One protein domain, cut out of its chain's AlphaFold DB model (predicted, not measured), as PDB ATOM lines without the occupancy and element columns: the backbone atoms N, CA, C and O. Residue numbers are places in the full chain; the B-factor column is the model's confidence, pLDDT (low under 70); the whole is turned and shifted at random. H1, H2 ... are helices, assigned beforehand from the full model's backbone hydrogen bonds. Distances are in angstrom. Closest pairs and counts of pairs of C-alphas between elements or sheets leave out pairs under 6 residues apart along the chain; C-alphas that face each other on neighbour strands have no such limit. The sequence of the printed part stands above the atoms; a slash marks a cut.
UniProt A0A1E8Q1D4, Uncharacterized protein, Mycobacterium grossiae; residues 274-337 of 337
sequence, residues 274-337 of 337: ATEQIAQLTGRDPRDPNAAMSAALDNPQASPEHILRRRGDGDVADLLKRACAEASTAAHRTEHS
ATOM      1  N   ALA A 274      -0.359  13.157  38.098       97.31
ATOM      2  CA  ALA A 274      -1.633  13.455  37.440       97.31
ATOM      3  C   ALA A 274      -1.541  14.688  36.526       97.31
ATOM      4  O   ALA A 274      -2.155  14.723  35.458       97.31
ATOM      5  N   THR A 275      -0.741  15.680  36.919       97.12
ATOM      6  CA  THR A 275      -0.402  16.848  36.086       97.12
ATOM      7  C   THR A 275       0.219  16.451  34.742       97.12
ATOM      8  O   THR A 275      -0.223  16.921  33.691       97.12
ATOM      9  N   GLU A 276       1.177  15.524  34.742       97.12
ATOM     10  CA  GLU A 276       1.821  15.018  33.529       97.12
ATOM     11  C   GLU A 276       0.864  14.179  32.673       97.12
ATOM     12  O   GLU A 276       0.824  14.344  31.453       97.12
ATOM     13  N   GLN A 277       0.014  13.352  33.285       97.69
ATOM     14  CA  GLN A 277      -1.021  12.606  32.555       97.69
ATOM     15  C   GLN A 277      -1.996  13.550  31.821       97.69
ATOM     16  O   GLN A 277      -2.352  13.312  30.662       97.69
ATOM     17  N   ILE A 278      -2.391  14.669  32.447       97.94
ATOM     18  CA  ILE A 278      -3.200  15.711  31.790       97.94
ATOM     19  C   ILE A 278      -2.432  16.361  30.630       97.94
ATOM     20  O   ILE A 278      -3.017  16.582  29.562       97.94
ATOM     21  N   ALA A 279      -1.131  16.620  30.777       97.38
ATOM     22  CA  ALA A 279      -0.303  17.117  29.678       97.38
ATOM     23  C   ALA A 279      -0.201  16.111  28.520       97.38
ATOM     24  O   ALA A 279      -0.298  16.512  27.361       97.38
ATOM     25  N   GLN A 280      -0.099  14.805  28.786       97.69
ATOM     26  CA  GLN A 280      -0.096  13.775  27.740       97.69
ATOM     27  C   GLN A 280      -1.415  13.770  26.942       97.69
ATOM     28  O   GLN A 280      -1.394  13.727  25.701       97.69
ATOM     29  N   LEU A 281      -2.557  13.878  27.636       97.56
ATOM     30  CA  LEU A 281      -3.897  13.911  27.034       97.56
ATOM     31  C   LEU A 281      -4.167  15.184  26.227       97.56
ATOM     32  O   LEU A 281      -4.792  15.115  25.169       97.56
ATOM     33  N   THR A 282      -3.713  16.341  26.710       96.88
ATOM     34  CA  THR A 282      -4.020  17.655  26.115       96.88
ATOM     35  C   THR A 282      -2.934  18.153  25.155       96.88
ATOM     36  O   THR A 282      -3.217  18.911  24.222       96.88
ATOM     37  N   GLY A 283      -1.692  17.703  25.338       96.56
ATOM     38  CA  GLY A 283      -0.499  18.242  24.682       96.56
ATOM     39  C   GLY A 283      -0.154  19.665  25.129       96.56
ATOM     40  O   GLY A 283       0.430  20.406  24.342       96.56
ATOM     41  N   ARG A 284      -0.588  20.079  26.325       95.56
ATOM     42  CA  ARG A 284      -0.460  21.448  26.848       95.56
ATOM     43  C   ARG A 284       0.338  21.473  28.151       95.56
ATOM     44  O   ARG A 284       0.538  20.436  28.774       95.56
ATOM     45  N   ASP A 285       0.793  22.668  28.526       91.88
ATOM     46  CA  ASP A 285       1.567  22.911  29.749       91.88
ATOM     47  C   ASP A 285       0.786  22.448  31.000       91.88
ATOM     48  O   ASP A 285      -0.356  22.879  31.183       91.88
ATOM     49  N   PRO A 286       1.367  21.577  31.849       90.31
ATOM     50  CA  PRO A 286       0.716  21.071  33.054       90.31
ATOM     51  C   PRO A 286       0.672  22.050  34.236       90.31
ATOM     52  O   PRO A 286       0.062  21.698  35.243       90.31
ATOM     53  N   ARG A 287       1.303  23.237  34.172       91.31
ATOM     54  CA  ARG A 287       1.342  24.198  35.302       91.31
ATOM     55  C   ARG A 287      -0.042  24.590  35.816       91.31
ATOM     56  O   ARG A 287      -0.234  24.707  37.020       91.31
ATOM     57  N   ASP A 288      -0.992  24.764  34.899       94.25
ATOM     58  CA  ASP A 288      -2.408  24.944  35.211       94.25
ATOM     59  C   ASP A 288      -3.223  23.868  34.473       94.25
ATOM     60  O   ASP A 288      -3.654  24.072  33.329       94.25
ATOM     61  N   PRO A 289      -3.437  22.696  35.103       95.94
ATOM     62  CA  PRO A 289      -4.171  21.595  34.487       95.94
ATOM     63  C   PRO A 289      -5.606  21.975  34.107       95.94
ATOM     64  O   PRO A 289      -6.146  21.449  33.128       95.94
ATOM     65  N   ASN A 290      -6.236  22.886  34.858       94.88
ATOM     66  CA  ASN A 290      -7.613  23.300  34.617       94.88
ATOM     67  C   ASN A 290      -7.705  24.180  33.367       94.88
ATOM     68  O   ASN A 290      -8.518  23.900  32.477       94.88
ATOM     69  N   ALA A 291      -6.826  25.178  33.244       94.19
ATOM     70  CA  ALA A 291      -6.733  26.000  32.041       94.19
ATOM     71  C   ALA A 291      -6.313  25.168  30.820       94.19
ATOM     72  O   ALA A 291      -6.907  25.305  29.746       94.19
ATOM     73  N   ALA A 292      -5.351  24.252  30.982       95.62
ATOM     74  CA  ALA A 292      -4.917  23.342  29.924       95.62
ATOM     75  C   ALA A 292      -6.079  22.482  29.403       95.62
ATOM     76  O   ALA A 292      -6.295  22.405  28.189       95.62
ATOM     77  N   MET A 293      -6.865  21.882  30.301       96.69
ATOM     78  CA  MET A 293      -8.028  21.083  29.918       96.69
ATOM     79  C   MET A 293      -9.139  21.942  29.303       96.69
ATOM     80  O   MET A 293      -9.682  21.569  28.266       96.69
ATOM     81  N   SER A 294      -9.448  23.108  29.871       95.38
ATOM     82  CA  SER A 294     -10.462  24.027  29.326       95.38
ATOM     83  C   SER A 294     -10.129  24.457  27.895       95.38
ATOM     84  O   SER A 294     -10.978  24.402  27.001       95.38
ATOM     85  N   ALA A 295      -8.860  24.793  27.640       94.69
ATOM     86  CA  ALA A 295      -8.370  25.113  26.305       94.69
ATOM     87  C   ALA A 295      -8.375  23.891  25.369       94.69
ATOM     88  O   ALA A 295      -8.619  24.024  24.168       94.69
ATOM     89  N   ALA A 296      -8.122  22.689  25.892       96.12
ATOM     90  CA  ALA A 296      -8.180  21.459  25.108       96.12
ATOM     91  C   ALA A 296      -9.605  21.024  24.744       96.12
ATOM     92  O   ALA A 296      -9.810  20.366  23.720       96.12
ATOM     93  N   LEU A 297     -10.582  21.421  25.553       94.88
ATOM     94  CA  LEU A 297     -12.010  21.246  25.312       94.88
ATOM     95  C   LEU A 297     -12.625  22.405  24.520       94.88
ATOM     96  O   LEU A 297     -13.839  22.404  24.329       94.88
ATOM     97  N   ASP A 298     -11.830  23.373  24.051       89.25
ATOM     98  CA  ASP A 298     -12.304  24.478  23.202       89.25
ATOM     99  C   ASP A 298     -13.568  25.148  23.793       89.25
ATOM    100  O   ASP A 298     -14.550  25.417  23.100       89.25
ATOM    101  N   ASN A 299     -13.610  25.268  25.129       84.38
ATOM    102  CA  ASN A 299     -14.767  25.771  25.865       84.38
ATOM    103  C   ASN A 299     -14.312  26.498  27.139       84.38
ATOM    104  O   ASN A 299     -14.183  25.869  28.188       84.38
ATOM    105  N   PRO A 300     -14.074  27.817  27.059       73.00
ATOM    106  CA  PRO A 300     -13.556  28.589  28.185       73.00
ATOM    107  C   PRO A 300     -14.616  28.935  29.244       73.00
ATOM    108  O   PRO A 300     -14.257  29.404  30.315       73.00
ATOM    109  N   GLN A 301     -15.910  28.752  28.957       71.75
ATOM    110  CA  GLN A 301     -17.004  29.238  29.813       71.75
ATOM    111  C   GLN A 301     -17.572  28.169  30.753       71.75
ATOM    112  O   GLN A 301     -18.239  28.488  31.732       71.75
ATOM    113  N   ALA A 302     -17.355  26.891  30.450       76.31
ATOM    114  CA  ALA A 302     -17.892  25.788  31.233       76.31
ATOM    115  C   ALA A 302     -16.780  25.070  31.996       76.31
ATOM    116  O   ALA A 302     -15.687  24.875  31.473       76.31
ATOM    117  N   SER A 303     -17.097  24.605  33.209       90.81
ATOM    118  CA  SER A 303     -16.177  23.773  33.987       90.81
ATOM    119  C   SER A 303     -15.740  22.553  33.156       90.81
ATOM    120  O   SER A 303     -16.609  21.773  32.731       90.81
ATOM    121  N   PRO A 304     -14.425  22.351  32.927       93.94
ATOM    122  CA  PRO A 304     -13.927  21.223  32.144       93.94
ATOM    123  C   PRO A 304     -14.360  19.884  32.750       93.94
ATOM    124  O   PRO A 304     -14.706  18.960  32.017       93.94
ATOM    125  N   GLU A 305     -14.455  19.797  34.081       95.38
ATOM    126  CA  GLU A 305     -14.949  18.608  34.777       95.38
ATOM    127  C   GLU A 305     -16.383  18.251  34.358       95.38
ATOM    128  O   GLU A 305     -16.682  17.096  34.043       95.38
ATOM    129  N   HIS A 306     -17.278  19.241  34.316       94.06
ATOM    130  CA  HIS A 306     -18.674  19.018  33.946       94.06
ATOM    131  C   HIS A 306     -18.796  18.504  32.502       94.06
ATOM    132  O   HIS A 306     -19.578  17.590  32.229       94.06
ATOM    133  N   ILE A 307     -17.997  19.049  31.575       94.50
ATOM    134  CA  ILE A 307     -17.956  18.580  30.183       94.50
ATOM    135  C   ILE A 307     -17.476  17.128  30.118       94.50
ATOM    136  O   ILE A 307     -18.129  16.311  29.462       94.50
ATOM    137  N   LEU A 308     -16.367  16.812  30.798       96.62
ATOM    138  CA  LEU A 308     -15.774  15.473  30.830       96.62
ATOM    139  C   LEU A 308     -16.780  14.437  31.342       96.62
ATOM    140  O   LEU A 308     -17.033  13.440  30.663       96.62
ATOM    141  N   ARG A 309     -17.459  14.704  32.466       96.31
ATOM    142  CA  ARG A 309     -18.491  13.794  32.990       96.31
ATOM    143  C   ARG A 309     -19.660  13.626  32.026       96.31
ATOM    144  O   ARG A 309     -20.057  12.499  31.743       96.31
ATOM    145  N   ARG A 310     -20.178  14.724  31.463       93.81
ATOM    146  CA  ARG A 310     -21.322  14.688  30.537       93.81
ATOM    147  C   ARG A 310     -21.039  13.871  29.273       93.81
ATOM    148  O   ARG A 310     -21.958  13.262  28.731       93.81
ATOM    149  N   ARG A 311     -19.791  13.858  28.789       93.38
ATOM    150  CA  ARG A 311     -19.384  13.061  27.616       93.38
ATOM    151  C   ARG A 311     -18.871  11.655  27.959       93.38
ATOM    152  O   ARG A 311     -18.510  10.919  27.044       93.38
ATOM    153  N   GLY A 312     -18.864  11.275  29.240       94.62
ATOM    154  CA  GLY A 312     -18.476   9.938  29.702       94.62
ATOM    155  C   GLY A 312     -16.972   9.726  29.931       94.62
ATOM    156  O   GLY A 312     -16.528   8.580  29.938       94.62
ATOM    157  N   ASP A 313     -16.196  10.796  30.108       96.31
ATOM    158  CA  ASP A 313     -14.785  10.777  30.538       96.31
ATOM    159  C   ASP A 313     -14.688  11.041  32.057       96.31
ATOM    160  O   ASP A 313     -14.047  11.991  32.509       96.31
ATOM    161  N   GLY A 314     -15.416  10.260  32.863       97.25
ATOM    162  CA  GLY A 314     -15.454  10.441  34.321       97.25
ATOM    163  C   GLY A 314     -14.105  10.174  34.999       97.25
ATOM    164  O   GLY A 314     -13.710  10.917  35.889       97.25
ATOM    165  N   ASP A 315     -13.375   9.184  34.499       96.06
ATOM    166  CA  ASP A 315     -11.999   8.852  34.873       96.06
ATOM    167  C   ASP A 315     -11.035  10.028  34.654       96.06
ATOM    168  O   ASP A 315     -10.250  10.372  35.538       96.06
ATOM    169  N   VAL A 316     -11.140  10.703  33.509       97.31
ATOM    170  CA  VAL A 316     -10.330  11.895  33.215       97.31
ATOM    171  C   VAL A 316     -10.776  13.094  34.056       97.31
ATOM    172  O   VAL A 316      -9.945  13.909  34.449       97.31
ATOM    173  N   ALA A 317     -12.070  13.209  34.371       97.75
ATOM    174  CA  ALA A 317     -12.568  14.242  35.279       97.75
ATOM    175  C   ALA A 317     -11.979  14.083  36.693       97.75
ATOM    176  O   ALA A 317     -11.575  15.069  37.312       97.75
ATOM    177  N   ASP A 318     -11.882  12.848  37.184       97.88
ATOM    178  CA  ASP A 318     -11.261  12.541  38.474       97.88
ATOM    179  C   ASP A 318      -9.740  12.756  38.434       97.88
ATOM    180  O   ASP A 318      -9.171  13.329  39.366       97.88
ATOM    181  N   LEU A 319      -9.084  12.390  37.327       97.75
ATOM    182  CA  LEU A 319      -7.670  12.692  37.086       97.75
ATOM    183  C   LEU A 319      -7.392  14.203  37.120       97.75
ATOM    184  O   LEU A 319      -6.432  14.633  37.757       97.75
ATOM    185  N   LEU A 320      -8.246  15.013  36.489       97.69
ATOM    186  CA  LEU A 320      -8.112  16.470  36.472       97.69
ATOM    187  C   LEU A 320      -8.169  17.063  37.884       97.69
ATOM    188  O   LEU A 320      -7.377  17.951  38.202       97.69
ATOM    189  N   LYS A 321      -9.067  16.565  38.745       97.25
ATOM    190  CA  LYS A 321      -9.131  17.000  40.150       97.25
ATOM    191  C   LYS A 321      -7.824  16.737  40.883       97.25
ATOM    192  O   LYS A 321      -7.321  17.634  41.556       97.25
ATOM    193  N   ARG A 322      -7.266  15.529  40.730       97.25
ATOM    194  CA  ARG A 322      -5.975  15.169  41.336       97.25
ATOM    195  C   ARG A 322      -4.856  16.074  40.827       97.25
ATOM    196  O   ARG A 322      -4.116  16.622  41.635       97.25
ATOM    197  N   ALA A 323      -4.801  16.315  39.517       97.12
ATOM    198  CA  ALA A 323      -3.810  17.198  38.908       97.12
ATOM    199  C   ALA A 323      -3.878  18.633  39.461       97.12
ATOM    200  O   ALA A 323      -2.846  19.231  39.757       97.12
ATOM    201  N   CYS A 324      -5.081  19.187  39.655       95.94
ATOM    202  CA  CYS A 324      -5.244  20.526  40.235       95.94
ATOM    203  C   CYS A 324      -4.754  20.594  41.695       95.94
ATOM    204  O   CYS A 324      -4.133  21.582  42.093       95.94
ATOM    205  N   ALA A 325      -5.000  19.545  42.489       95.06
ATOM    206  CA  ALA A 325      -4.515  19.456  43.868       95.06
ATOM    207  C   ALA A 325      -2.978  19.337  43.939       95.06
ATOM    208  O   ALA A 325      -2.336  20.011  44.750       95.06
ATOM    209  N   GLU A 326      -2.378  18.532  43.056       94.12
ATOM    210  CA  GLU A 326      -0.921  18.404  42.922       94.12
ATOM    211  C   GLU A 326      -0.262  19.746  42.566       94.12
ATOM    212  O   GLU A 326       0.677  20.166  43.245       94.12
ATOM    213  N   ALA A 327      -0.785  20.444  41.551       91.69
ATOM    214  CA  ALA A 327      -0.257  21.731  41.098       91.69
ATOM    215  C   ALA A 327      -0.323  22.807  42.197       91.69
ATOM    216  O   ALA A 327       0.652  23.524  42.422       91.69
ATOM    217  N   SER A 328      -1.430  22.859  42.943       89.12
ATOM    218  CA  SER A 328      -1.597  23.794  44.068       89.12
ATOM    219  C   SER A 328      -0.577  23.535  45.187       89.12
ATOM    220  O   SER A 328       0.002  24.465  45.746       89.12
ATOM    221  N   THR A 329      -0.298  22.261  45.483       85.75
ATOM    222  CA  THR A 329       0.677  21.861  46.515       85.75
ATOM    223  C   THR A 329       2.121  22.161  46.097       85.75
ATOM    224  O   THR A 329       2.975  22.441  46.941       85.75
ATOM    225  N   ALA A 330       2.427  22.075  44.801       78.81
ATOM    226  CA  ALA A 330       3.738  22.436  44.267       78.81
ATOM    227  C   ALA A 330       3.972  23.954  44.332       78.81
ATOM    228  O   ALA A 330       5.026  24.381  44.802       78.81
ATOM    229  N   ALA A 331       2.974  24.762  43.957       74.25
ATOM    230  CA  ALA A 331       3.053  26.221  44.040       74.25
ATOM    231  C   ALA A 331       3.366  26.695  45.473       74.25
ATOM    232  O   ALA A 331       4.333  27.425  45.677       74.25
ATOM    233  N   HIS A 332       2.654  26.168  46.475       69.62
ATOM    234  CA  HIS A 332       2.849  26.555  47.877       69.62
ATOM    235  C   HIS A 332       4.239  26.194  48.441       69.62
ATOM    236  O   HIS A 332       4.782  26.919  49.268       69.62
ATOM    237  N   ARG A 333       4.863  25.105  47.969       68.75
ATOM    238  CA  ARG A 333       6.242  24.745  48.360       68.75
ATOM    239  C   ARG A 333       7.304  25.662  47.756       68.75
ATOM    240  O   ARG A 333       8.379  25.784  48.330       68.75
ATOM    241  N   THR A 334       7.008  26.294  46.625       64.25
ATOM    242  CA  THR A 334       7.958  27.168  45.919       64.25
ATOM    243  C   THR A 334       7.973  28.586  46.503       64.25
ATOM    244  O   THR A 334       8.962  29.287  46.357       64.25
ATOM    245  N   GLU A 335       6.909  29.000  47.202       57.06
ATOM    246  CA  GLU A 335       6.802  30.308  47.878       57.06
ATOM    247  C   GLU A 335       7.436  30.335  49.285       57.06
ATOM    248  O   GLU A 335       7.463  31.375  49.942       57.06
ATOM    249  N   HIS A 336       7.922  29.194  49.783       52.06
ATOM    250  CA  HIS A 336       8.528  29.049  51.117       52.06
ATOM    251  C   HIS A 336       9.999  28.590  51.077       52.06
ATOM    252  O   HIS A 336      10.538  28.182  52.106       52.06
ATOM    253  N   SER A 337      10.649  28.640  49.908       46.16
ATOM    254  CA  SER A 337      12.102  28.450  49.723       46.16
ATOM    255  C   SER A 337      12.744  29.731  49.214       46.16
ATOM    256  O   SER A 337      13.902  29.986  49.601       46.16
TER     257      SER A 337
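Overview. This is residues 274 to 337 of the 337 residues of an uncharacterized protein of Mycobacterium grossiae (UniProt A0A1E8Q1D4). One long helix, H4, has three short helices gathered along its residues 314 to 327, and residues 332 to 337 stick out. H1 and H2, side by side, are set steeply to it, while H3 folds back along its start. The 64 printed residues, class all helix, hold H1 to H4 in order and no named strand; the whole is compact, radius of gyration of the C-alphas 11.9 A, spanning 41 by 20 by 19 A.

Arrangement. H4, residues 314 to 334, touches H1, residues 274 to 282, with residues 319 to 327 alone, at a steep tilt of 56 degrees, opposite ways; the closest C-alphas, of Thr 275 and Ala 323, are 4.4 A apart. With residues 320 to 327 alone it touches H2, residues 289 to 296, at a steep 49 degrees, closest C-alphas Pro 289 and Cys 324, 5.9 A. H3, residues 304 to 310, makes a hairpin with H4, closest C-alphas Glu 305 and Ala 317, 5.0 A. H1 and H3 are apart. In H1, H2, H3 and H4 every O i to N i+4 pair is within hydrogen-bond range.

Along the chain. H4 runs 31.0 A, from C-alpha 314 at (-15.454, 10.441, 34.321) to C-alpha 334 at (7.958, 27.168, 45.919).

Size, cuts and confidence. The printed part has no cut; pLDDT is under 70 at residues 332 to 337.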